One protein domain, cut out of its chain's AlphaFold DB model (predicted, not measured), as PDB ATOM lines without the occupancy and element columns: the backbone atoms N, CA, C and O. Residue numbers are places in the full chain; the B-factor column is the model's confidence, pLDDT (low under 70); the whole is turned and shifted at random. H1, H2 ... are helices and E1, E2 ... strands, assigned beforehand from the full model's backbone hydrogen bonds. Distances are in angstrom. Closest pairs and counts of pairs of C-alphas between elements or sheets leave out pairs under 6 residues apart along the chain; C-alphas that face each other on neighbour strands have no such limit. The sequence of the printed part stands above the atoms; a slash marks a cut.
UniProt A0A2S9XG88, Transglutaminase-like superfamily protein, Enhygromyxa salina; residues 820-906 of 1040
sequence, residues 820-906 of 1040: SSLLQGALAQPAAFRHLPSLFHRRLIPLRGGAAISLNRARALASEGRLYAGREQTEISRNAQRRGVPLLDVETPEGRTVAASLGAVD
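This is residues 820 to 906 of the 1040 residues of the protein "Transglutaminase-like superfamily protein" of Enhygromyxa salina (UniProt A0A2S9XG88). An elongated body has helix H6 and two small strand pairs at its middle, the hairpin E1 and E2 and the parallel pair E3 and E4; H6 packs on E1 of the first pair and on both strands of the second. H1 lies side by side with H6, H4 packs on E1 and on H3, and the ends of the long axis hold the short helices H2 and H3 at one end and H5 at the other. The printed part has 87 residues with six named helices and four named strands, along the chain H1, H2, H3, E1, E2, H4, E3, H5, E4, H6; one sheet is E1 and E2, antiparallel, the other E3 and E4, parallel. The class is mixed, helices and strands. The whole is compact, with a radius of gyration of the C-alphas of 12.4 A, and spans 41 by 22 by 21 A.

H1 is residues 820 to 828, 12.1 A from first to last C-alpha, and begins with C-alpha 820 at (6.504, 22.122, 18.653). H2, residues 830 to 833, and H3, residues 837 to 841, are short helices. E1 is residues 843 to 846, 7.9 A long, and E2 is residues 852 to 854. H4, residues 855 to 863, follows E2 with no residue between and is 12.4 A long. E3 is residues 868 to 870. H5, residues 875 to 882, is 10.4 A long and begins with C-alpha 875 at (5.904, -5.784, 15.632). E4 is residues 887 to 889. H6, residues 893 to 901, is 12.1 A long and ends with C-alpha 901 at (-0.755, 16.609, 24.646).

H1 and H6 touch, the closest C-alphas being those of Ser 820 and Glu 894, 4.6 A apart, at a shallow tilt of 20 degrees, the same way. H2 is close to H1 but not clearly touching, with the closest C-alphas, Ala 826 and Phe 833, 5.9 A apart. H3 touches H4, where the C-alphas of Phe 840 and Leu 855 are closest at 4.9 A. E1 and E2 form a hairpin, antiparallel at 128 degrees, with N 845 and O 853 at 2.9 A and N 853 and O 845 at 2.9 A, both within hydrogen-bond range. E3 and E4 are parallel at 44 degrees, with N 888 and O 868 at 2.8 A and N 870 and O 888 at 3.2 A, again within range. E3, H5 and E4 make a strand-helix-strand unit, two parallel neighbour strands with a helix between them along the chain, and its crossover is right-handed. The closest C-alphas of H6 and E4 are those of Asp 889 and Gly 895, 4.9 A apart; those of H6 and E1 are Ile 845 and Gly 895, 5.7 A apart. E2 and E4 are near each other. H4 and H6 are close but not clearly touching, Ala 858 and Val 898 having the closest C-alphas at 7.9 A; their tilt of 35.1 degrees is only just steep. H5 is apart from H4 and from H6. Every O i to N i+4 pair is within hydrogen-bond range in H1, H3, H4, H5 and H6; H2 is too short for such a pair.

The two C-alphas farthest apart are those of His 835 and Glu 875, at 41.3 A. The printed part has no cut, and the links between successive elements are tight. Residues 905 to 906 pair in parallel with residues 868 to 869 of E3. The mean pLDDT of the printed part is 90.2, and no printed residue is under 70.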
ATOM      1  N   SER A 820       6.957  22.832  17.451       90.06
ATOM      2  CA  SER A 820       6.504  22.122  18.653       90.06
ATOM      3  C   SER A 820       5.884  23.079  19.663       90.06
ATOM      4  O   SER A 820       4.728  22.881  20.032       90.06
ATOM      5  N   SER A 821       6.579  24.158  20.025       90.00
ATOM      6  CA  SER A 821       6.063  25.146  20.978       90.00
ATOM      7  C   SER A 821       4.804  25.853  20.463       90.00
ATOM      8  O   SER A 821       3.880  26.139  21.229       90.00
ATOM      9  N   LEU A 822       4.708  26.093  19.149       91.00
ATOM     10  CA  LEU A 822       3.500  26.646  18.528       91.00
ATOM     11  C   LEU A 822       2.307  25.675  18.587       91.00
ATOM     12  O   LEU A 822       1.189  26.091  18.889       91.00
ATOM     13  N   LEU A 823       2.532  24.388  18.305       92.19
ATOM     14  CA  LEU A 823       1.500  23.349  18.394       92.19
ATOM     15  C   LEU A 823       1.069  23.111  19.846       92.19
ATOM     16  O   LEU A 823      -0.125  22.964  20.099       92.19
ATOM     17  N   GLN A 824       2.013  23.126  20.789       90.69
ATOM     18  CA  GLN A 824       1.730  23.013  22.218       90.69
ATOM     19  C   GLN A 824       0.830  24.154  22.690       90.69
ATOM     20  O   GLN A 824      -0.188  23.908  23.333       90.69
ATOM     21  N   GLY A 825       1.154  25.397  22.321       88.00
ATOM     22  CA  GLY A 825       0.324  26.554  22.648       88.00
ATOM     23  C   GLY A 825      -1.082  26.470  22.054       88.00
ATOM     24  O   GLY A 825      -2.060  26.766  22.738       88.00
ATOM     25  N   ALA A 826      -1.208  25.997  20.811       90.62
ATOM     26  CA  ALA A 826      -2.507  25.820  20.161       90.62
ATOM     27  C   ALA A 826      -3.360  24.699  20.766       90.62
ATOM     28  O   ALA A 826      -4.587  24.784  20.717       90.62
ATOM     29  N   LEU A 827      -2.732  23.664  21.329       88.88
ATOM     30  CA  LEU A 827      -3.421  22.607  22.069       88.88
ATOM     31  C   LEU A 827      -3.813  23.053  23.479       88.88
ATOM     32  O   LEU A 827      -4.914  22.743  23.915       88.88
ATOM     33  N   ALA A 828      -2.950  23.812  24.160       85.38
ATOM     34  CA  ALA A 828      -3.206  24.315  25.508       85.38
ATOM     35  C   ALA A 828      -4.254  25.442  25.540       85.38
ATOM     36  O   ALA A 828      -5.025  25.535  26.490       85.38
ATOM     37  N   GLN A 829      -4.289  26.311  24.522       84.44
ATOM     38  CA  GLN A 829      -5.228  27.436  24.437       84.44
ATOM     39  C   GLN A 829      -5.844  27.585  23.033       84.44
ATOM     40  O   GLN A 829      -5.571  28.567  22.335       84.44
ATOM     41  N   PRO A 830      -6.726  26.665  22.597       84.81
ATOM     42  CA  PRO A 830      -7.279  26.678  21.240       84.81
ATOM     43  C   PRO A 830      -7.982  27.994  20.870       84.81
ATOM     44  O   PRO A 830      -7.862  28.470  19.738       84.81
ATOM     45  N   ALA A 831      -8.660  28.624  21.837       78.00
ATOM     46  CA  ALA A 831      -9.388  29.878  21.644       78.00
ATOM     47  C   ALA A 831      -8.481  31.035  21.179       78.00
ATOM     48  O   ALA A 831      -8.857  31.774  20.267       78.00
ATOM     49  N   ALA A 832      -7.261  31.151  21.721       80.75
ATOM     50  CA  ALA A 832      -6.312  32.198  21.333       80.75
ATOM     51  C   ALA A 832      -5.860  32.063  19.865       80.75
ATOM     52  O   ALA A 832      -5.541  33.053  19.205       80.75
ATOM     53  N   PHE A 833      -5.883  30.839  19.329       87.94
ATOM     54  CA  PHE A 833      -5.426  30.506  17.981       87.94
ATOM     55  C   PHE A 833      -6.545  30.440  16.934       87.94
ATOM     56  O   PHE A 833      -6.255  30.208  15.760       87.94
ATOM     57  N   ARG A 834      -7.809  30.694  17.297       83.69
ATOM     58  CA  ARG A 834      -8.980  30.509  16.412       83.69
ATOM     59  C   ARG A 834      -8.887  31.196  15.043       83.69
ATOM     60  O   ARG A 834      -9.421  30.705  14.054       83.69
ATOM     61  N   HIS A 835      -8.156  32.309  14.950       83.62
ATOM     62  CA  HIS A 835      -7.965  33.077  13.705       83.62
ATOM     63  C   HIS A 835      -6.870  32.556  12.779       83.62
ATOM     64  O   HIS A 835      -6.627  33.148  11.716       83.62
ATOM     65  N   LEU A 836      -6.216  31.469  13.182       88.81
ATOM     66  CA  LEU A 836      -5.073  30.850  12.524       88.81
ATOM     67  C   LEU A 836      -5.466  29.469  11.970       88.81
ATOM     68  O   LEU A 836      -4.894  28.457  12.373       88.81
ATOM     69  N   PRO A 837      -6.414  29.391  11.012       85.44
ATOM     70  CA  PRO A 837      -6.913  28.114  10.492       85.44
ATOM     71  C   PRO A 837      -5.799  27.272   9.857       85.44
ATOM     72  O   PRO A 837      -5.843  26.043   9.872       85.44
ATOM     73  N   SER A 838      -4.754  27.917   9.331       87.12
ATOM     74  CA  SER A 838      -3.588  27.237   8.772       87.12
ATOM     75  C   SER A 838      -2.851  26.368   9.792       87.12
ATOM     76  O   SER A 838      -2.286  25.357   9.392       87.12
ATOM     77  N   LEU A 839      -2.889  26.688  11.087       90.31
ATOM     78  CA  LEU A 839      -2.270  25.861  12.123       90.31
ATOM     79  C   LEU A 839      -3.062  24.566  12.375       90.31
ATOM     80  O   LEU A 839      -2.482  23.510  12.611       90.31
ATOM     81  N   PHE A 840      -4.390  24.633  12.257       91.50
ATOM     82  CA  PHE A 840      -5.293  23.524  12.564       91.50
ATOM     83  C   PHE A 840      -5.550  22.585  11.386       91.50
ATOM     84  O   PHE A 840      -5.684  21.374  11.574       91.50
ATOM     85  N   HIS A 841      -5.616  23.128  10.167       89.38
ATOM     86  CA  HIS A 841      -5.993  22.374   8.966       89.38
ATOM     87  C   HIS A 841      -4.802  21.899   8.135       89.38
ATOM     88  O   HIS A 841      -4.930  20.935   7.378       89.38
ATOM     89  N   ARG A 842      -3.641  22.547   8.252       89.38
ATOM     90  CA  ARG A 842      -2.464  22.164   7.475       89.38
ATOM     91  C   ARG A 842      -1.839  20.891   8.030       89.38
ATOM     92  O   ARG A 842      -1.817  20.672   9.236       89.38
ATOM     93  N   ARG A 843      -1.299  20.061   7.139       92.25
ATOM     94  CA  ARG A 843      -0.591  18.821   7.488       92.25
ATOM     95  C   ARG A 843       0.788  19.141   8.069       92.25
ATOM     96  O   ARG A 843       1.778  19.205   7.344       92.25
ATOM     97  N   LEU A 844       0.824  19.419   9.368       92.00
ATOM     98  CA  LEU A 844       2.019  19.861  10.090       92.00
ATOM     99  C   LEU A 844       2.654  18.749  10.918       92.00
ATOM    100  O   LEU A 844       3.865  18.767  11.092       92.00
ATOM    101  N   ILE A 845       1.870  17.769  11.361       94.56
ATOM    102  CA  ILE A 845       2.298  16.763  12.333       94.56
ATOM    103  C   ILE A 845       2.837  15.550  11.575       94.56
ATOM    104  O   ILE A 845       2.063  14.921  10.846       94.56
ATOM    105  N   PRO A 846       4.135  15.231  11.685       93.75
ATOM    106  CA  PRO A 846       4.731  14.107  10.975       93.75
ATOM    107  C   PRO A 846       4.140  12.764  11.420       93.75
ATOM    108  O   PRO A 846       3.975  12.491  12.611       93.75
ATOM    109  N   LEU A 847       3.831  11.924  10.436       94.19
ATOM    110  CA  LEU A 847       3.554  10.511  10.630       94.19
ATOM    111  C   LEU A 847       4.788   9.689  10.260       94.19
ATOM    112  O   LEU A 847       5.552  10.046   9.358       94.19
ATOM    113  N   ARG A 848       4.902   8.517  10.874       89.56
ATOM    114  CA  ARG A 848       5.810   7.466  10.423       89.56
ATOM    115  C   ARG A 848       5.481   7.060   8.983       89.56
ATOM    116  O   ARG A 848       4.319   6.865   8.629       89.56
ATOM    117  N   GLY A 849       6.503   6.951   8.134       81.56
ATOM    118  CA  GLY A 849       6.350   6.743   6.685       81.56
ATOM    119  C   GLY A 849       6.322   8.026   5.838       81.56
ATOM    120  O   GLY A 849       6.032   7.960   4.648       81.56
ATOM    121  N   GLY A 850       6.621   9.193   6.424       81.75
ATOM    122  CA  GLY A 850       6.883  10.443   5.690       81.75
ATOM    123  C   GLY A 850       5.649  11.291   5.355       81.75
ATOM    124  O   GLY A 850       5.786  12.417   4.871       81.75
ATOM    125  N   ALA A 851       4.444  10.796   5.643       88.62
ATOM    126  CA  ALA A 851       3.217  11.584   5.556       88.62
ATOM    127  C   ALA A 851       3.097  12.579   6.728       88.62
ATOM    128  O   ALA A 851       3.876  12.565   7.679       88.62
ATOM    129  N   ALA A 852       2.099  13.459   6.678       92.12
ATOM    130  CA  ALA A 852       1.739  14.305   7.809       92.12
ATOM    131  C   ALA A 852       0.231  14.499   7.901       92.12
ATOM    132  O   ALA A 852      -0.471  14.489   6.886       92.12
ATOM    133  N   ILE A 853      -0.252  14.718   9.119       94.69
ATOM    134  CA  ILE A 853      -1.653  15.022   9.405       94.69
ATOM    135  C   ILE A 853      -1.797  16.417   9.997       94.69
ATOM    136  O   ILE A 853      -0.832  17.054  10.422       94.69
ATOM    137  N   SER A 854      -3.020  16.924   9.944       94.94
ATOM    138  CA  SER A 854      -3.374  18.196  10.554       94.94
ATOM    139  C   SER A 854      -3.700  18.033  12.032       94.94
ATOM    140  O   SER A 854      -4.049  16.939  12.477       94.94
ATOM    141  N   LEU A 855      -3.614  19.128  12.790       94.56
ATOM    142  CA  LEU A 855      -3.939  19.125  14.216       94.56
ATOM    143  C   LEU A 855      -5.399  18.730  14.462       94.56
ATOM    144  O   LEU A 855      -5.666  17.926  15.348       94.56
ATOM    145  N   ASN A 856      -6.330  19.187  13.618       93.88
ATOM    146  CA  ASN A 856      -7.732  18.762  13.702       93.88
ATOM    147  C   ASN A 856      -7.905  17.266  13.437       93.88
ATOM    148  O   ASN A 856      -8.693  16.612  14.114       93.88
ATOM    149  N   ARG A 857      -7.151  16.694  12.485       94.88
ATOM    150  CA  ARG A 857      -7.198  15.248  12.246       94.88
ATOM    151  C   ARG A 857      -6.619  14.473  13.429       94.88
ATOM    152  O   ARG A 857      -7.177  13.438  13.773       94.88
ATOM    153  N   ALA A 858      -5.548  14.964  14.051       95.44
ATOM    154  CA  ALA A 858      -4.986  14.359  15.256       95.44
ATOM    155  C   ALA A 858      -5.981  14.405  16.431       95.44
ATOM    156  O   ALA A 858      -6.186  13.381  17.073       95.44
ATOM    157  N   ARG A 859      -6.660  15.542  16.653       93.69
ATOM    158  CA  ARG A 859      -7.723  15.679  17.667       93.69
ATOM    159  C   ARG A 859      -8.892  14.728  17.419       93.69
ATOM    160  O   ARG A 859      -9.289  14.036  18.344       93.69
ATOM    161  N   ALA A 860      -9.382  14.642  16.181       93.00
ATOM    162  CA  ALA A 860     -10.456  13.714  15.821       93.00
ATOM    163  C   ALA A 860     -10.061  12.247  16.070       93.00
ATOM    164  O   ALA A 860     -10.829  11.469  16.621       93.00
ATOM    165  N   LEU A 861      -8.825  11.868  15.724       92.94
ATOM    166  CA  LEU A 861      -8.315  10.530  16.031       92.94
ATOM    167  C   LEU A 861      -8.189  10.296  17.542       92.94
ATOM    168  O   LEU A 861      -8.441   9.182  17.988       92.94
ATOM    169  N   ALA A 862      -7.814  11.311  18.324       92.25
ATOM    170  CA  ALA A 862      -7.720  11.201  19.779       92.25
ATOM    171  C   ALA A 862      -9.099  11.001  20.420       92.25
ATOM    172  O   ALA A 862      -9.256  10.079  21.212       92.25
ATOM    173  N   SER A 863     -10.108  11.784  20.016       89.25
ATOM    174  CA  SER A 863     -11.487  11.630  20.505       89.25
ATOM    175  C   SER A 863     -12.106  10.286  20.120       89.25
ATOM    176  O   SER A 863     -12.940   9.761  20.843       89.25
ATOM    177  N   GLU A 864     -11.684   9.702  18.994       88.25
ATOM    178  CA  GLU A 864     -12.081   8.347  18.592       88.25
ATOM    179  C   GLU A 864     -11.299   7.235  19.331       88.25
ATOM    180  O   GLU A 864     -11.560   6.058  19.091       88.25
ATOM    181  N   GLY A 865     -10.299   7.557  20.167       87.38
ATOM    182  CA  GLY A 865      -9.408   6.565  20.790       87.38
ATOM    183  C   GLY A 865      -8.477   5.859  19.791       87.38
ATOM    184  O   GLY A 865      -8.042   4.730  20.012       87.38
ATOM    185  N   ARG A 866      -8.196   6.498  18.650       90.81
ATOM    186  CA  ARG A 866      -7.467   5.947  17.491       90.81
ATOM    187  C   ARG A 866      -6.201   6.729  17.144       90.81
ATOM    188  O   ARG A 866      -5.689   6.612  16.028       90.81
ATOM    189  N   LEU A 867      -5.706   7.550  18.067       94.31
ATOM    190  CA  LEU A 867      -4.444   8.261  17.903       94.31
ATOM    191  C   LEU A 867      -3.299   7.428  18.480       94.31
ATOM    192  O   LEU A 867      -3.250   7.162  19.679       94.31
ATOM    193  N   TYR A 868      -2.359   7.055  17.618       94.88
ATOM    194  CA  TYR A 868      -1.233   6.198  17.964       94.88
ATOM    195  C   TYR A 868       0.091   6.927  17.780       94.88
ATOM    196  O   TYR A 868       0.220   7.774  16.896       94.88
ATOM    197  N   ALA A 869       1.097   6.550  18.563       95.94
ATOM    198  CA  ALA A 869       2.450   7.086  18.485       95.94
ATOM    199  C   ALA A 869       3.496   5.957  18.562       95.94
ATOM    200  O   ALA A 869       3.249   4.925  19.189       95.94
ATOM    201  N   GLY A 870       4.647   6.114  17.900       93.25
ATOM    202  CA  GLY A 870       5.709   5.098  17.918       93.25
ATOM    203  C   GLY A 870       6.919   5.412  17.029       93.25
ATOM    204  O   GLY A 870       6.912   6.367  16.255       93.25
ATOM    205  N   ARG A 871       7.961   4.587  17.163       88.94
ATOM    206  CA  ARG A 871       9.271   4.593  16.480       88.94
ATOM    207  C   ARG A 871       9.512   3.348  15.607       88.94
ATOM    208  O   ARG A 871      10.635   3.134  15.168       88.94
ATOM    209  N   GLU A 872       8.501   2.507  15.370       81.06
ATOM    210  CA  GLU A 872       8.609   1.250  14.594       81.06
ATOM    211  C   GLU A 872       9.542   0.183  15.197       81.06
ATOM    212  O   GLU A 872       9.971  -0.745  14.506       81.06
ATOM    213  N   GLN A 873       9.827   0.253  16.498       82.88
ATOM    214  CA  GLN A 873      10.730  -0.705  17.147       82.88
ATOM    215  C   GLN A 873      10.076  -2.077  17.359       82.88
ATOM    216  O   GLN A 873      10.760  -3.095  17.476       82.88
ATOM    217  N   THR A 874       8.744  -2.125  17.386       88.19
ATOM    218  CA  THR A 874       7.980  -3.326  17.736       88.19
ATOM    219  C   THR A 874       7.153  -3.881  16.574       88.19
ATOM    220  O   THR A 874       6.850  -3.200  15.592       88.19
ATOM    221  N   GLU A 875       6.763  -5.160  16.652       86.12
ATOM    222  CA  GLU A 875       5.904  -5.784  15.632       86.12
ATOM    223  C   GLU A 875       4.533  -5.096  15.527       86.12
ATOM    224  O   GLU A 875       4.029  -4.922  14.416       86.12
ATOM    225  N   ILE A 876       3.968  -4.642  16.654       87.62
ATOM    226  CA  ILE A 876       2.690  -3.917  16.700       87.62
ATOM    227  C   ILE A 876       2.795  -2.615  15.900       87.62
ATOM    228  O   ILE A 876       1.985  -2.386  15.001       87.62
ATOM    229  N   SER A 877       3.835  -1.811  16.153       88.25
ATOM    230  CA  SER A 877       4.067  -0.561  15.424       88.25
ATOM    231  C   SER A 877       4.295  -0.802  13.924       88.25
ATOM    232  O   SER A 877       3.686  -0.127  13.093       88.25
ATOM    233  N   ARG A 878       5.107  -1.804  13.551       88.00
ATOM    234  CA  ARG A 878       5.369  -2.153  12.137       88.00
ATOM    235  C   ARG A 878       4.135  -2.689  11.410       88.00
ATOM    236  O   ARG A 878       4.010  -2.552  10.195       88.00
ATOM    237  N   ASN A 879       3.237  -3.369  12.115       85.88
ATOM    238  CA  ASN A 879       1.995  -3.874  11.541       85.88
ATOM    239  C   ASN A 879       0.973  -2.748  11.332       85.88
ATOM    240  O   ASN A 879       0.399  -2.641  10.250       85.88
ATOM    241  N   ALA A 880       0.820  -1.863  12.322       87.75
ATOM    242  CA  ALA A 880      -0.030  -0.680  12.215       87.75
ATOM    243  C   ALA A 880       0.354   0.177  10.993       87.75
ATOM    244  O   ALA A 880      -0.501   0.500  10.167       87.75
ATOM    245  N   GLN A 881       1.650   0.442  10.807       86.62
ATOM    246  CA  GLN A 881       2.147   1.194   9.653       86.62
ATOM    247  C   GLN A 881       1.877   0.490   8.315       86.62
ATOM    248  O   GLN A 881       1.377   1.122   7.386       86.62
ATOM    249  N   ARG A 882       2.145  -0.823   8.207       86.12
ATOM    250  CA  ARG A 882       1.873  -1.607   6.982       86.12
ATOM    251  C   ARG A 882       0.407  -1.561   6.553       86.12
ATOM    252  O   ARG A 882       0.109  -1.736   5.378       86.12
ATOM    253  N   ARG A 883      -0.502  -1.328   7.498       85.31
ATOM    254  CA  ARG A 883      -1.949  -1.229   7.273       85.31
ATOM    255  C   ARG A 883      -2.440   0.198   7.045       85.31
ATOM    256  O   ARG A 883      -3.641   0.405   6.916       85.31
ATOM    257  N   GLY A 884      -1.535   1.174   7.005       86.38
ATOM    258  CA  GLY A 884      -1.882   2.577   6.807       86.38
ATOM    259  C   GLY A 884      -2.540   3.230   8.022       86.38
ATOM    260  O   GLY A 884      -3.194   4.261   7.872       86.38
ATOM    261  N   VAL A 885      -2.389   2.659   9.225       89.81
ATOM    262  CA  VAL A 885      -2.843   3.321  10.454       89.81
ATOM    263  C   VAL A 885      -1.985   4.574  10.676       89.81
ATOM    264  O   VAL A 885      -0.755   4.470  10.663       89.81
ATOM    265  N   PRO A 886      -2.592   5.752  10.916       90.94
ATOM    266  CA  PRO A 886      -1.845   6.957  11.255       90.94
ATOM    267  C   PRO A 886      -1.061   6.767  12.558       90.94
ATOM    268  O   PRO A 886      -1.649   6.625  13.629       90.94
ATOM    269  N   LEU A 887       0.268   6.784  12.457       93.75
ATOM    270  CA  LEU A 887       1.183   6.654  13.588       93.75
ATOM    271  C   LEU A 887       2.033   7.922  13.699       93.75
ATOM    272  O   LEU A 887       2.817   8.210  12.794       93.75
ATOM    273  N   LEU A 888       1.864   8.684  14.781       96.12
ATOM    274  CA  LEU A 888       2.641   9.895  15.042       96.12
ATOM    275  C   LEU A 888       4.124   9.561  15.214       96.12
ATOM    276  O   LEU A 888       4.478   8.631  15.945       96.12
ATOM    277  N   ASP A 889       4.985  10.348  14.570       94.38
ATOM    278  CA  ASP A 889       6.431  10.169  14.655       94.38
ATOM    279  C   ASP A 889       7.015  10.834  15.909       94.38
ATOM    280  O   ASP A 889       7.271  12.040  15.938       94.38
ATOM    281  N   VAL A 890       7.248  10.046  16.959       93.69
ATOM    282  CA  VAL A 890       7.768  10.550  18.246       93.69
ATOM    283  C   VAL A 890       9.260  10.907  18.219       93.69
ATOM    284  O   VAL A 890       9.784  11.454  19.201       93.69
ATOM    285  N   GLU A 891       9.961  10.596  17.124       92.31
ATOM    286  CA  GLU A 891      11.337  11.050  16.904       92.31
ATOM    287  C   GLU A 891      11.374  12.545  16.567       92.31
ATOM    288  O   GLU A 891      12.333  13.227  16.925       92.31
ATOM    289  N   THR A 892      10.289  13.074  15.993       92.62
ATOM    290  CA  THR A 892      10.125  14.510  15.742       92.62
ATOM    291  C   THR A 892       9.600  15.247  16.984       92.62
ATOM    292  O   THR A 892       8.737  14.711  17.695       92.62
ATOM    293  N   PRO A 893      10.078  16.476  17.275       92.06
ATOM    294  CA  PRO A 893       9.541  17.296  18.364       92.06
ATOM    295  C   PRO A 893       8.030  17.525  18.247       92.06
ATOM    296  O   PRO A 893       7.311  17.445  19.244       92.06
ATOM    297  N   GLU A 894       7.522  17.744  17.032       93.50
ATOM    298  CA  GLU A 894       6.107  17.996  16.761       93.50
ATOM    299  C   GLU A 894       5.247  16.770  17.058       93.50
ATOM    300  O   GLU A 894       4.244  16.873  17.766       93.50
ATOM    301  N   GLY A 895       5.644  15.600  16.545       94.31
ATOM    302  CA  GLY A 895       4.920  14.353  16.777       94.31
ATOM    303  C   GLY A 895       4.898  13.983  18.257       94.31
ATOM    304  O   GLY A 895       3.847  13.607  18.772       94.31
ATOM    305  N   ARG A 896       6.013  14.182  18.974       94.25
ATOM    306  CA  ARG A 896       6.092  13.963  20.426       94.25
ATOM    307  C   ARG A 896       5.196  14.913  21.215       94.25
ATOM    308  O   ARG A 896       4.487  14.467  22.113       94.25
ATOM    309  N   THR A 897       5.216  16.198  20.870       93.50
ATOM    310  CA  THR A 897       4.417  17.233  21.541       93.50
ATOM    311  C   THR A 897       2.928  16.944  21.405       93.50
ATOM    312  O   THR A 897       2.202  16.945  22.399       93.50
ATOM    313  N   VAL A 898       2.471  16.634  20.187       94.75
ATOM    314  CA  VAL A 898       1.065  16.301  19.935       94.75
ATOM    315  C   VAL A 898       0.683  14.975  20.584       94.75
ATOM    316  O   VAL A 898      -0.380  14.895  21.192       94.75
ATOM    317  N   ALA A 899       1.540  13.953  20.497       94.56
ATOM    318  CA  ALA A 899       1.288  12.659  21.124       94.56
ATOM    319  C   ALA A 899       1.101  12.789  22.641       94.56
ATOM    320  O   ALA A 899       0.148  12.241  23.183       94.56
ATOM    321  N   ALA A 900       1.971  13.552  23.308       91.75
ATOM    322  CA  ALA A 900       1.874  13.797  24.743       91.75
ATOM    323  C   ALA A 900       0.628  14.619  25.105       91.75
ATOM    324  O   ALA A 900      -0.091  14.262  26.031       91.75
ATOM    325  N   SER A 901       0.349  15.685  24.351       91.75
ATOM    326  CA  SER A 901      -0.755  16.609  24.646       91.75
ATOM    327  C   SER A 901      -2.141  16.003  24.395       91.75
ATOM    328  O   SER A 901      -3.095  16.373  25.066       91.75
ATOM    329  N   LEU A 902      -2.268  15.091  23.424       93.62
ATOM    330  CA  LEU A 902      -3.536  14.440  23.067       93.62
ATOM    331  C   LEU A 902      -3.674  13.013  23.620       93.62
ATOM    332  O   LEU A 902      -4.605  12.310  23.237       93.62
ATOM    333  N   GLY A 903      -2.743  12.558  24.464       92.44
ATOM    334  CA  GLY A 903      -2.803  11.219  25.058       92.44
ATOM    335  C   GLY A 903      -2.714  10.079  24.037       92.44
ATOM    336  O   GLY A 903      -3.391   9.063  24.183       92.44
ATOM    337  N   ALA A 904      -1.903  10.234  22.986       94.56
ATOM    338  CA  ALA A 904      -1.745   9.202  21.966       94.56
ATOM    339  C   ALA A 904      -1.196   7.895  22.562       94.56
ATOM    340  O   ALA A 904      -0.272   7.891  23.379       94.56
ATOM    341  N   VAL A 905      -1.724   6.766  22.095       94.38
ATOM    342  CA  VAL A 905      -1.318   5.440  22.563       94.38
ATOM    343  C   VAL A 905       0.049   5.071  21.981       94.38
ATOM    344  O   VAL A 905       0.198   4.908  20.768       94.38
ATOM    345  N   ASP A 906       1.048   4.897  22.847       94.19
ATOM    346  CA  ASP A 906       2.407   4.495  22.463       94.19
ATOM    347  C   ASP A 906       2.478   2.990  22.144       94.19
ATOM    348  O   ASP A 906       2.545   2.138  23.040       94.19
TER     349      ASP A 906